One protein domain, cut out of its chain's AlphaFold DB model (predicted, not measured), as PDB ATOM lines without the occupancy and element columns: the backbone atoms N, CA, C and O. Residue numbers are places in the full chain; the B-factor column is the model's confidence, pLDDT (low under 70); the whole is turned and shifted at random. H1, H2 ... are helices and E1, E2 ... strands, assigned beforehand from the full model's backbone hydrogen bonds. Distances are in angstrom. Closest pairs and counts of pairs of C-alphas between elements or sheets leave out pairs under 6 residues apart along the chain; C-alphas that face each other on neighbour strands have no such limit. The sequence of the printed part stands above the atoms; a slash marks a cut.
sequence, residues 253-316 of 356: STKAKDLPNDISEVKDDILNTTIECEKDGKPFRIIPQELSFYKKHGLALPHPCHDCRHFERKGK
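What this domain is: This is residues 253 to 316 of the 356 residues of an uncharacterized protein of Candidatus Peregrinibacteria bacterium CG_4_10_14_0_2_um_filter_38_24 (UniProt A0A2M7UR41). A small pair of parallel strands, E1 and E2, lies to one side of a body built largely of loops. The short helix H1 leads straight into E2, H2 lies near H1, and H3 lies at the other end of the longest axis, with residues 298 to 305 crossing from H2 to H3. The printed part has 64 residues, with 31 in named elements, under half, in the order E1, H1, E2, H2, H3; the class is mixed, helices and strands. It is compact, with a radius of gyration of the C-alphas of 11.5 A and spans of 31 by 25 by 19 A.

How they stand to each other: Look first at E1, residues 253 to 255, and E2, residues 273 to 276, parallel neighbours at 42 degrees. N 254 and O 274, 2.8 A apart, are within hydrogen-bond range. Residues 275 to 276 of E2 also pair, antiparallel, with residues 283 to 284. H1, residues 268 to 272, makes E1, H1, E2 a strand-helix-strand unit, two parallel strands with a helix between, its crossover right-handed. H2, residues 288 to 297, is close to H1 but not clearly touching: the closest C-alphas, of Leu 271 and Pro 288, are 6.6 A apart. H3, residues 306 to 314, is apart from H2 and E2. Every O i to N i+4 pair is within hydrogen-bond range in H2 and H3; H1 has 0 of 1, but 2 of 2 O i to N i+3 pairs.

Where its parts are: Find C-alpha 253 at (4.914, 142.363, -22.490), where E1 begins its 6.9 A. E2 covers 9.9 A, H1 8.0 A and H2 14.3 A. H3 runs 12.5 A to C-alpha 314 at (-1.088, 131.812, -47.838).

The domain as a whole: The farthest C-alphas, of Asp 269 and Lys 316, are 33.6 A apart. The printed part has no cut; E1 to H1 and E2 to H2 are long links. No printed residue is under 70 in pLDDT.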
ATOM      1  N   SER A 253       5.768 142.443 -21.303       92.19
ATOM      2  CA  SER A 253       4.914 142.363 -22.490       92.19
ATOM      3  C   SER A 253       4.471 143.757 -22.920       92.19
ATOM      4  O   SER A 253       4.104 144.577 -22.077       92.19
ATOM      5  N   THR A 254       4.503 144.014 -24.224       95.19
ATOM      6  CA  THR A 254       3.942 145.201 -24.876       95.19
ATOM      7  C   THR A 254       2.917 144.770 -25.919       95.19
ATOM      8  O   THR A 254       3.005 143.666 -26.463       95.19
ATOM      9  N   LYS A 255       1.934 145.617 -26.230       96.12
ATOM     10  CA  LYS A 255       0.987 145.320 -27.311       96.12
ATOM     11  C   LYS A 255       1.559 145.794 -28.636       96.12
ATOM     12  O   LYS A 255       2.188 146.845 -28.691       96.12
ATOM     13  N   ALA A 256       1.276 145.070 -29.716       94.75
ATOM     14  CA  ALA A 256       1.689 145.462 -31.063       94.75
ATOM     15  C   ALA A 256       1.338 146.927 -31.410       94.75
ATOM     16  O   ALA A 256       2.166 147.643 -31.957       94.75
ATOM     17  N   LYS A 257       0.153 147.404 -31.003       93.75
ATOM     18  CA  LYS A 257      -0.296 148.798 -31.197       93.75
ATOM     19  C   LYS A 257       0.537 149.875 -30.480       93.75
ATOM     20  O   LYS A 257       0.362 151.050 -30.779       93.75
ATOM     21  N   ASP A 258       1.367 149.484 -29.513       95.19
ATOM     22  CA  ASP A 258       2.199 150.372 -28.690       95.19
ATOM     23  C   ASP A 258       3.676 150.352 -29.149       95.19
ATOM     24  O   ASP A 258       4.555 150.891 -28.476       95.19
ATOM     25  N   LEU A 259       3.961 149.718 -30.296       95.81
ATOM     26  CA  LEU A 259       5.261 149.765 -30.966       95.81
ATOM     27  C   LEU A 259       5.452 151.100 -31.719       95.81
ATOM     28  O   LEU A 259       4.479 151.656 -32.232       95.81
ATOM     29  N   PRO A 260       6.696 151.598 -31.857       96.62
ATOM     30  CA  PRO A 260       6.980 152.762 -32.694       96.62
ATOM     31  C   PRO A 260       6.656 152.519 -34.176       96.62
ATOM     32  O   PRO A 260       6.896 151.436 -34.714       96.62
ATOM     33  N   ASN A 261       6.129 153.547 -34.847       96.38
ATOM     34  CA  ASN A 261       5.653 153.451 -36.232       96.38
ATOM     35  C   ASN A 261       6.804 153.446 -37.258       96.38
ATOM     36  O   ASN A 261       6.647 152.899 -38.351       96.38
ATOM     37  N   ASP A 262       7.952 154.042 -36.922       96.00
ATOM     38  CA  ASP A 262       9.180 154.057 -37.727       96.00
ATOM     39  C   ASP A 262      10.287 153.269 -36.994       96.00
ATOM     40  O   ASP A 262      10.463 153.382 -35.782       96.00
ATOM     41  N   ILE A 263      11.058 152.452 -37.718       96.00
ATOM     42  CA  ILE A 263      12.107 151.606 -37.122       96.00
ATOM     43  C   ILE A 263      13.268 152.411 -36.516       96.00
ATOM     44  O   ILE A 263      14.000 151.894 -35.672       96.00
ATOM     45  N   SER A 264      13.436 153.672 -36.921       95.62
ATOM     46  CA  SER A 264      14.427 154.588 -36.339       95.62
ATOM     47  C   SER A 264      14.113 154.983 -34.890       95.62
ATOM     48  O   SER A 264      15.026 155.335 -34.146       95.62
ATOM     49  N   GLU A 265      12.857 154.848 -34.459       96.56
ATOM     50  CA  GLU A 265      12.404 155.092 -33.083       96.56
ATOM     51  C   GLU A 265      12.565 153.848 -32.178       96.56
ATOM     52  O   GLU A 265      12.452 153.939 -30.952       96.56
ATOM     53  N   VAL A 266      12.843 152.674 -32.761       96.38
ATOM     54  CA  VAL A 266      12.911 151.390 -32.045       96.38
ATOM     55  C   VAL A 266      14.255 151.215 -31.334       96.38
ATOM     56  O   VAL A 266      15.313 151.039 -31.945       96.38
ATOM     57  N   LYS A 267      14.190 151.198 -30.004       95.44
ATOM     58  CA  LYS A 267      15.302 150.899 -29.094       95.44
ATOM     59  C   LYS A 267      15.555 149.389 -29.004       95.44
ATOM     60  O   LYS A 267      14.717 148.577 -29.387       95.44
ATOM     61  N   ASP A 268      16.726 149.008 -28.500       94.19
ATOM     62  CA  ASP A 268      17.146 147.599 -28.415       94.19
ATOM     63  C   ASP A 268      16.578 146.864 -27.178       94.19
ATOM     64  O   ASP A 268      16.748 145.655 -27.032       94.19
ATOM     65  N   ASP A 269      15.835 147.560 -26.311       94.25
ATOM     66  CA  ASP A 269      15.056 146.976 -25.207       94.25
ATOM     67  C   ASP A 269      13.906 146.070 -25.691       94.25
ATOM     68  O   ASP A 269      13.489 145.158 -24.968       94.25
ATOM     69  N   ILE A 270      13.472 146.227 -26.947       95.38
ATOM     70  CA  ILE A 270      12.532 145.320 -27.621       95.38
ATOM     71  C   ILE A 270      13.026 143.863 -27.655       95.38
ATOM     72  O   ILE A 270      12.216 142.941 -27.655       95.38
ATOM     73  N   LEU A 271      14.346 143.636 -27.612       94.88
ATOM     74  CA  LEU A 271      14.953 142.298 -27.569       94.88
ATOM     75  C   LEU A 271      14.684 141.564 -26.241       94.88
ATOM     76  O   LEU A 271      14.732 140.335 -26.193       94.88
ATOM     77  N   ASN A 272      14.373 142.318 -25.182       94.50
ATOM     78  CA  ASN A 272      14.049 141.833 -23.837       94.50
ATOM     79  C   ASN A 272      12.540 141.947 -23.529       94.50
ATOM     80  O   ASN A 272      12.131 141.950 -22.366       94.50
ATOM     81  N   THR A 273      11.712 142.074 -24.569       94.19
ATOM     82  CA  THR A 273      10.271 142.325 -24.468       94.19
ATOM     83  C   THR A 273       9.504 141.341 -25.355       94.19
ATOM     84  O   THR A 273       9.941 140.989 -26.450       94.19
ATOM     85  N   THR A 274       8.345 140.884 -24.885       95.12
ATOM     86  CA  THR A 274       7.381 140.123 -25.691       95.12
ATOM     87  C   THR A 274       6.341 141.055 -26.300       95.12
ATOM     88  O   THR A 274       5.924 142.028 -25.679       95.12
ATOM     89  N   ILE A 275       5.927 140.764 -27.529       95.94
ATOM     90  CA  ILE A 275       4.904 141.504 -28.265       95.94
ATOM     91  C   ILE A 275       3.639 140.644 -28.298       95.94
ATOM     92  O   ILE A 275       3.663 139.512 -28.785       95.94
ATOM     93  N   GLU A 276       2.531 141.178 -27.788       95.62
ATOM     94  CA  GLU A 276       1.194 140.601 -27.935       95.62
ATOM     95  C   GLU A 276       0.721 140.783 -29.386       95.62
ATOM     96  O   GLU A 276       0.559 141.912 -29.859       95.62
ATOM     97  N   CYS A 277       0.524 139.669 -30.098       94.88
ATOM     98  CA  CYS A 277       0.106 139.651 -31.497       94.88
ATOM     99  C   CYS A 277      -1.262 140.315 -31.725       94.88
ATOM    100  O   CYS A 277      -2.267 139.894 -31.155       94.88
ATOM    101  N   GLU A 278      -1.322 141.260 -32.671       95.19
ATOM    102  CA  GLU A 278      -2.546 141.974 -33.084       95.19
ATOM    103  C   GLU A 278      -3.652 141.062 -33.669       95.19
ATOM    104  O   GLU A 278      -4.777 141.512 -33.878       95.19
ATOM    105  N   LYS A 279      -3.351 139.790 -33.970       93.56
ATOM    106  CA  LYS A 279      -4.274 138.852 -34.639       93.56
ATOM    107  C   LYS A 279      -4.748 137.681 -33.782       93.56
ATOM    108  O   LYS A 279      -5.918 137.336 -33.873       93.56
ATOM    109  N   ASP A 280      -3.873 137.078 -32.980       91.06
ATOM    110  CA  ASP A 280      -4.197 135.896 -32.164       91.06
ATOM    111  C   ASP A 280      -3.791 136.029 -30.685       91.06
ATOM    112  O   ASP A 280      -3.887 135.064 -29.929       91.06
ATOM    113  N   GLY A 281      -3.322 137.208 -30.257       92.00
ATOM    114  CA  GLY A 281      -2.920 137.487 -28.875       92.00
ATOM    115  C   GLY A 281      -1.699 136.704 -28.377       92.00
ATOM    116  O   GLY A 281      -1.282 136.899 -27.232       92.00
ATOM    117  N   LYS A 282      -1.095 135.829 -29.195       91.31
ATOM    118  CA  LYS A 282       0.063 135.035 -28.777       91.31
ATOM    119  C   LYS A 282       1.287 135.939 -28.578       91.31
ATOM    120  O   LYS A 282       1.541 136.806 -29.420       91.31
ATOM    121  N   PRO A 283       2.067 135.746 -27.498       93.25
ATOM    122  CA  PRO A 283       3.328 136.447 -27.320       93.25
ATOM    123  C   PRO A 283       4.363 135.940 -28.330       93.25
ATOM    124  O   PRO A 283       4.621 134.739 -28.421       93.25
ATOM    125  N   PHE A 284       5.001 136.859 -29.046       94.12
ATOM    126  CA  PHE A 284       6.228 136.601 -29.804       94.12
ATOM    127  C   PHE A 284       7.330 137.575 -29.365       94.12
ATOM    128  O   PHE A 284       7.102 138.439 -28.521       94.12
ATOM    129  N   ARG A 285       8.547 137.430 -29.890       94.19
ATOM    130  CA  ARG A 285       9.676 138.334 -29.619       94.19
ATOM    131  C   ARG A 285      10.431 138.622 -30.908       94.19
ATOM    132  O   ARG A 285      10.392 137.797 -31.816       94.19
ATOM    133  N   ILE A 286      11.140 139.746 -30.954       95.31
ATOM    134  CA  ILE A 286      12.089 140.060 -32.028       95.31
ATOM    135  C   ILE A 286      13.472 139.562 -31.600       95.31
ATOM    136  O   ILE A 286      13.912 139.853 -30.488       95.31
ATOM    137  N   ILE A 287      14.167 138.815 -32.460       95.31
ATOM    138  CA  ILE A 287      15.560 138.404 -32.196       95.31
ATOM    139  C   ILE A 287      16.562 139.448 -32.740       95.31
ATOM    140  O   ILE A 287      16.213 140.200 -33.653       95.31
ATOM    141  N   PRO A 288      17.818 139.521 -32.247       97.06
ATOM    142  CA  PRO A 288      18.786 140.540 -32.689       97.06
ATOM    143  C   PRO A 288      19.015 140.575 -34.209       97.06
ATOM    144  O   PRO A 288      19.191 141.642 -34.796       97.06
ATOM    145  N   GLN A 289      18.960 139.410 -34.858       95.56
ATOM    146  CA  GLN A 289      19.080 139.243 -36.306       95.56
ATOM    147  C   GLN A 289      17.896 139.877 -37.053       95.56
ATOM    148  O   GLN A 289      18.097 140.569 -38.050       95.56
ATOM    149  N   GLU A 290      16.672 139.692 -36.549       95.38
ATOM    150  CA  GLU A 290      15.474 140.344 -37.079       95.38
ATOM    151  C   GLU A 290      15.531 141.858 -36.868       95.38
ATOM    152  O   GLU A 290      15.306 142.604 -37.816       95.38
ATOM    153  N   LEU A 291      15.875 142.335 -35.665       96.56
ATOM    154  CA  LEU A 291      15.962 143.773 -35.387       96.56
ATOM    155  C   LEU A 291      16.996 144.460 -36.293       96.56
ATOM    156  O   LEU A 291      16.718 145.523 -36.848       96.56
ATOM    157  N   SER A 292      18.150 143.821 -36.498       95.38
ATOM    158  CA  SER A 292      19.174 144.265 -37.447       95.38
ATOM    159  C   SER A 292      18.647 144.290 -38.889       95.38
ATOM    160  O   SER A 292      18.849 145.276 -39.600       95.38
ATOM    161  N   PHE A 293      17.896 143.266 -39.314       93.56
ATOM    162  CA  PHE A 293      17.241 143.245 -40.625       93.56
ATOM    163  C   PHE A 293      16.223 144.385 -40.791       93.56
ATOM    164  O   PHE A 293      16.255 145.067 -41.816       93.56
ATOM    165  N   TYR A 294      15.349 144.621 -39.807       94.12
ATOM    166  CA  TYR A 294      14.362 145.701 -39.856       94.12
ATOM    167  C   TYR A 294      15.061 147.073 -39.921       94.12
ATOM    168  O   TYR A 294      14.809 147.846 -40.851       94.12
ATOM    169  N   LYS A 295      16.027 147.336 -39.020       94.62
ATOM    170  CA  LYS A 295      16.807 148.591 -38.972       94.62
ATOM    171  C   LYS A 295      17.582 148.852 -40.267       94.62
ATOM    172  O   LYS A 295      17.464 149.937 -40.830       94.62
ATOM    173  N   LYS A 296      18.305 147.854 -40.794       92.25
ATOM    174  CA  LYS A 296      19.084 147.957 -42.047       92.25
ATOM    175  C   LYS A 296      18.238 148.346 -43.265       92.25
ATOM    176  O   LYS A 296      18.765 148.925 -44.213       92.25
ATOM    177  N   HIS A 297      16.951 148.009 -43.260       89.00
ATOM    178  CA  HIS A 297      16.057 148.207 -44.400       89.00
ATOM    179  C   HIS A 297      15.021 149.325 -44.208       89.00
ATOM    180  O   HIS A 297      14.217 149.551 -45.111       89.00
ATOM    181  N   GLY A 298      15.031 150.027 -43.067       91.31
ATOM    182  CA  GLY A 298      14.050 151.075 -42.759       91.31
ATOM    183  C   GLY A 298      12.631 150.553 -42.490       91.31
ATOM    184  O   GLY A 298      11.690 151.339 -42.510       91.31
ATOM    185  N   LEU A 299      12.468 149.241 -42.275       92.19
ATOM    186  CA  LEU A 299      11.176 148.561 -42.143       92.19
ATOM    187  C   LEU A 299      10.673 148.593 -40.697       92.19
ATOM    188  O   LEU A 299      11.354 148.072 -39.817       92.19
ATOM    189  N   ALA A 300       9.466 149.109 -40.457       94.94
ATOM    190  CA  ALA A 300       8.801 149.007 -39.157       94.94
ATOM    191  C   ALA A 300       8.620 147.548 -38.681       94.94
ATOM    192  O   ALA A 300       8.561 146.607 -39.481       94.94
ATOM    193  N   LEU A 301       8.510 147.366 -37.360       95.88
ATOM    194  CA  LEU A 301       8.302 146.051 -36.752       95.88
ATOM    195  C   LEU A 301       6.920 145.461 -37.107       95.88
ATOM    196  O   LEU A 301       5.950 146.195 -37.298       95.88
ATOM    197  N   PRO A 302       6.795 144.123 -37.183       94.56
ATOM    198  CA  PRO A 302       5.522 143.472 -37.464       94.56
ATOM    199  C   PRO A 302       4.588 143.506 -36.246       94.56
ATOM    200  O   PRO A 302       4.984 143.119 -35.153       94.56
ATOM    201  N   HIS A 303       3.323 143.878 -36.454       95.44
ATOM    202  CA  HIS A 303       2.275 143.756 -35.433       95.44
ATOM    203  C   HIS A 303       1.722 142.318 -35.281       95.44
ATOM    204  O   HIS A 303       1.472 141.892 -34.149       95.44
ATOM    205  N   PRO A 304       1.532 141.526 -36.362       95.38
ATOM    206  CA  PRO A 304       1.169 140.119 -36.235       95.38
ATOM    207  C   PRO A 304       2.410 139.230 -36.068       95.38
ATOM    208  O   PRO A 304       3.455 139.470 -36.682       95.38
ATOM    209  N   CYS A 305       2.261 138.146 -35.303       93.12
ATOM    210  CA  CYS A 305       3.284 137.120 -35.095       93.12
ATOM    211  C   CYS A 305       3.731 136.452 -36.415       93.12
ATOM    212  O   CYS A 305       3.170 136.693 -37.490       93.12
ATOM    213  N   HIS A 306       4.765 135.605 -36.357       89.62
ATOM    214  CA  HIS A 306       5.240 134.853 -37.527       89.62
ATOM    215  C   HIS A 306       4.099 134.102 -38.240       89.62
ATOM    216  O   HIS A 306       3.922 134.271 -39.450       89.62
ATOM    217  N   ASP A 307       3.301 133.345 -37.488       86.56
ATOM    218  CA  ASP A 307       2.321 132.409 -38.044       86.56
ATOM    219  C   ASP A 307       1.140 133.158 -38.661       86.56
ATOM    220  O   ASP A 307       0.779 132.909 -39.808       86.56
ATOM    221  N   CYS A 308       0.616 134.183 -37.979       89.81
ATOM    222  CA  CYS A 308      -0.410 135.061 -38.546       89.81
ATOM    223  C   CYS A 308       0.071 135.751 -39.835       89.81
ATOM    224  O   CYS A 308      -0.692 135.853 -40.796       89.81
ATOM    225  N   ARG A 309       1.350 136.162 -39.915       89.38
ATOM    226  CA  ARG A 309       1.942 136.657 -41.172       89.38
ATOM    227  C   ARG A 309       2.099 135.549 -42.222       89.38
ATOM    228  O   ARG A 309       2.070 135.865 -43.408       89.38
ATOM    229  N   HIS A 310       2.287 134.286 -41.835       84.69
ATOM    230  CA  HIS A 310       2.313 133.147 -42.760       84.69
ATOM    231  C   HIS A 310       0.921 132.889 -43.352       84.69
ATOM    232  O   HIS A 310       0.788 132.856 -44.576       84.69
ATOM    233  N   PHE A 311      -0.117 132.796 -42.516       82.19
ATOM    234  CA  PHE A 311      -1.505 132.649 -42.964       82.19
ATOM    235  C   PHE A 311      -1.958 133.835 -43.838       82.19
ATOM    236  O   PHE A 311      -2.543 133.611 -44.896       82.19
ATOM    237  N   GLU A 312      -1.587 135.084 -43.503       84.88
ATOM    238  CA  GLU A 312      -1.851 136.268 -44.351       84.88
ATOM    239  C   GLU A 312      -1.201 136.165 -45.745       84.88
ATOM    240  O   GLU A 312      -1.727 136.708 -46.715       84.88
ATOM    241  N   ARG A 313      -0.050 135.486 -45.875       81.19
ATOM    242  CA  ARG A 313       0.588 135.233 -47.179       81.19
ATOM    243  C   ARG A 313      -0.095 134.086 -47.925       81.19
ATOM    244  O   ARG A 313      -0.370 134.234 -49.111       81.19
ATOM    245  N   LYS A 314      -0.402 132.974 -47.243       75.19
ATOM    246  CA  LYS A 314      -1.088 131.812 -47.838       75.19
ATOM    247  C   LYS A 314      -2.465 132.183 -48.389       75.19
ATOM    248  O   LYS A 314      -2.739 131.868 -49.538       75.19
ATOM    249  N   GLY A 315      -3.267 132.943 -47.641       76.31
ATOM    250  CA  GLY A 315      -4.594 133.414 -48.067       76.31
ATOM    251  C   GLY A 315      -4.608 134.446 -49.207       76.31
ATOM    252  O   GLY A 315      -5.678 134.918 -49.576       76.31
ATOM    253  N   LYS A 316      -3.443 134.827 -49.756       75.12
ATOM    254  CA  LYS A 316      -3.317 135.647 -50.980       75.12
ATOM    255  C   LYS A 316      -2.939 134.835 -52.214       75.12
ATOM    256  O   LYS A 316      -2.912 135.396 -53.309       75.12
TER     257      LYS A 316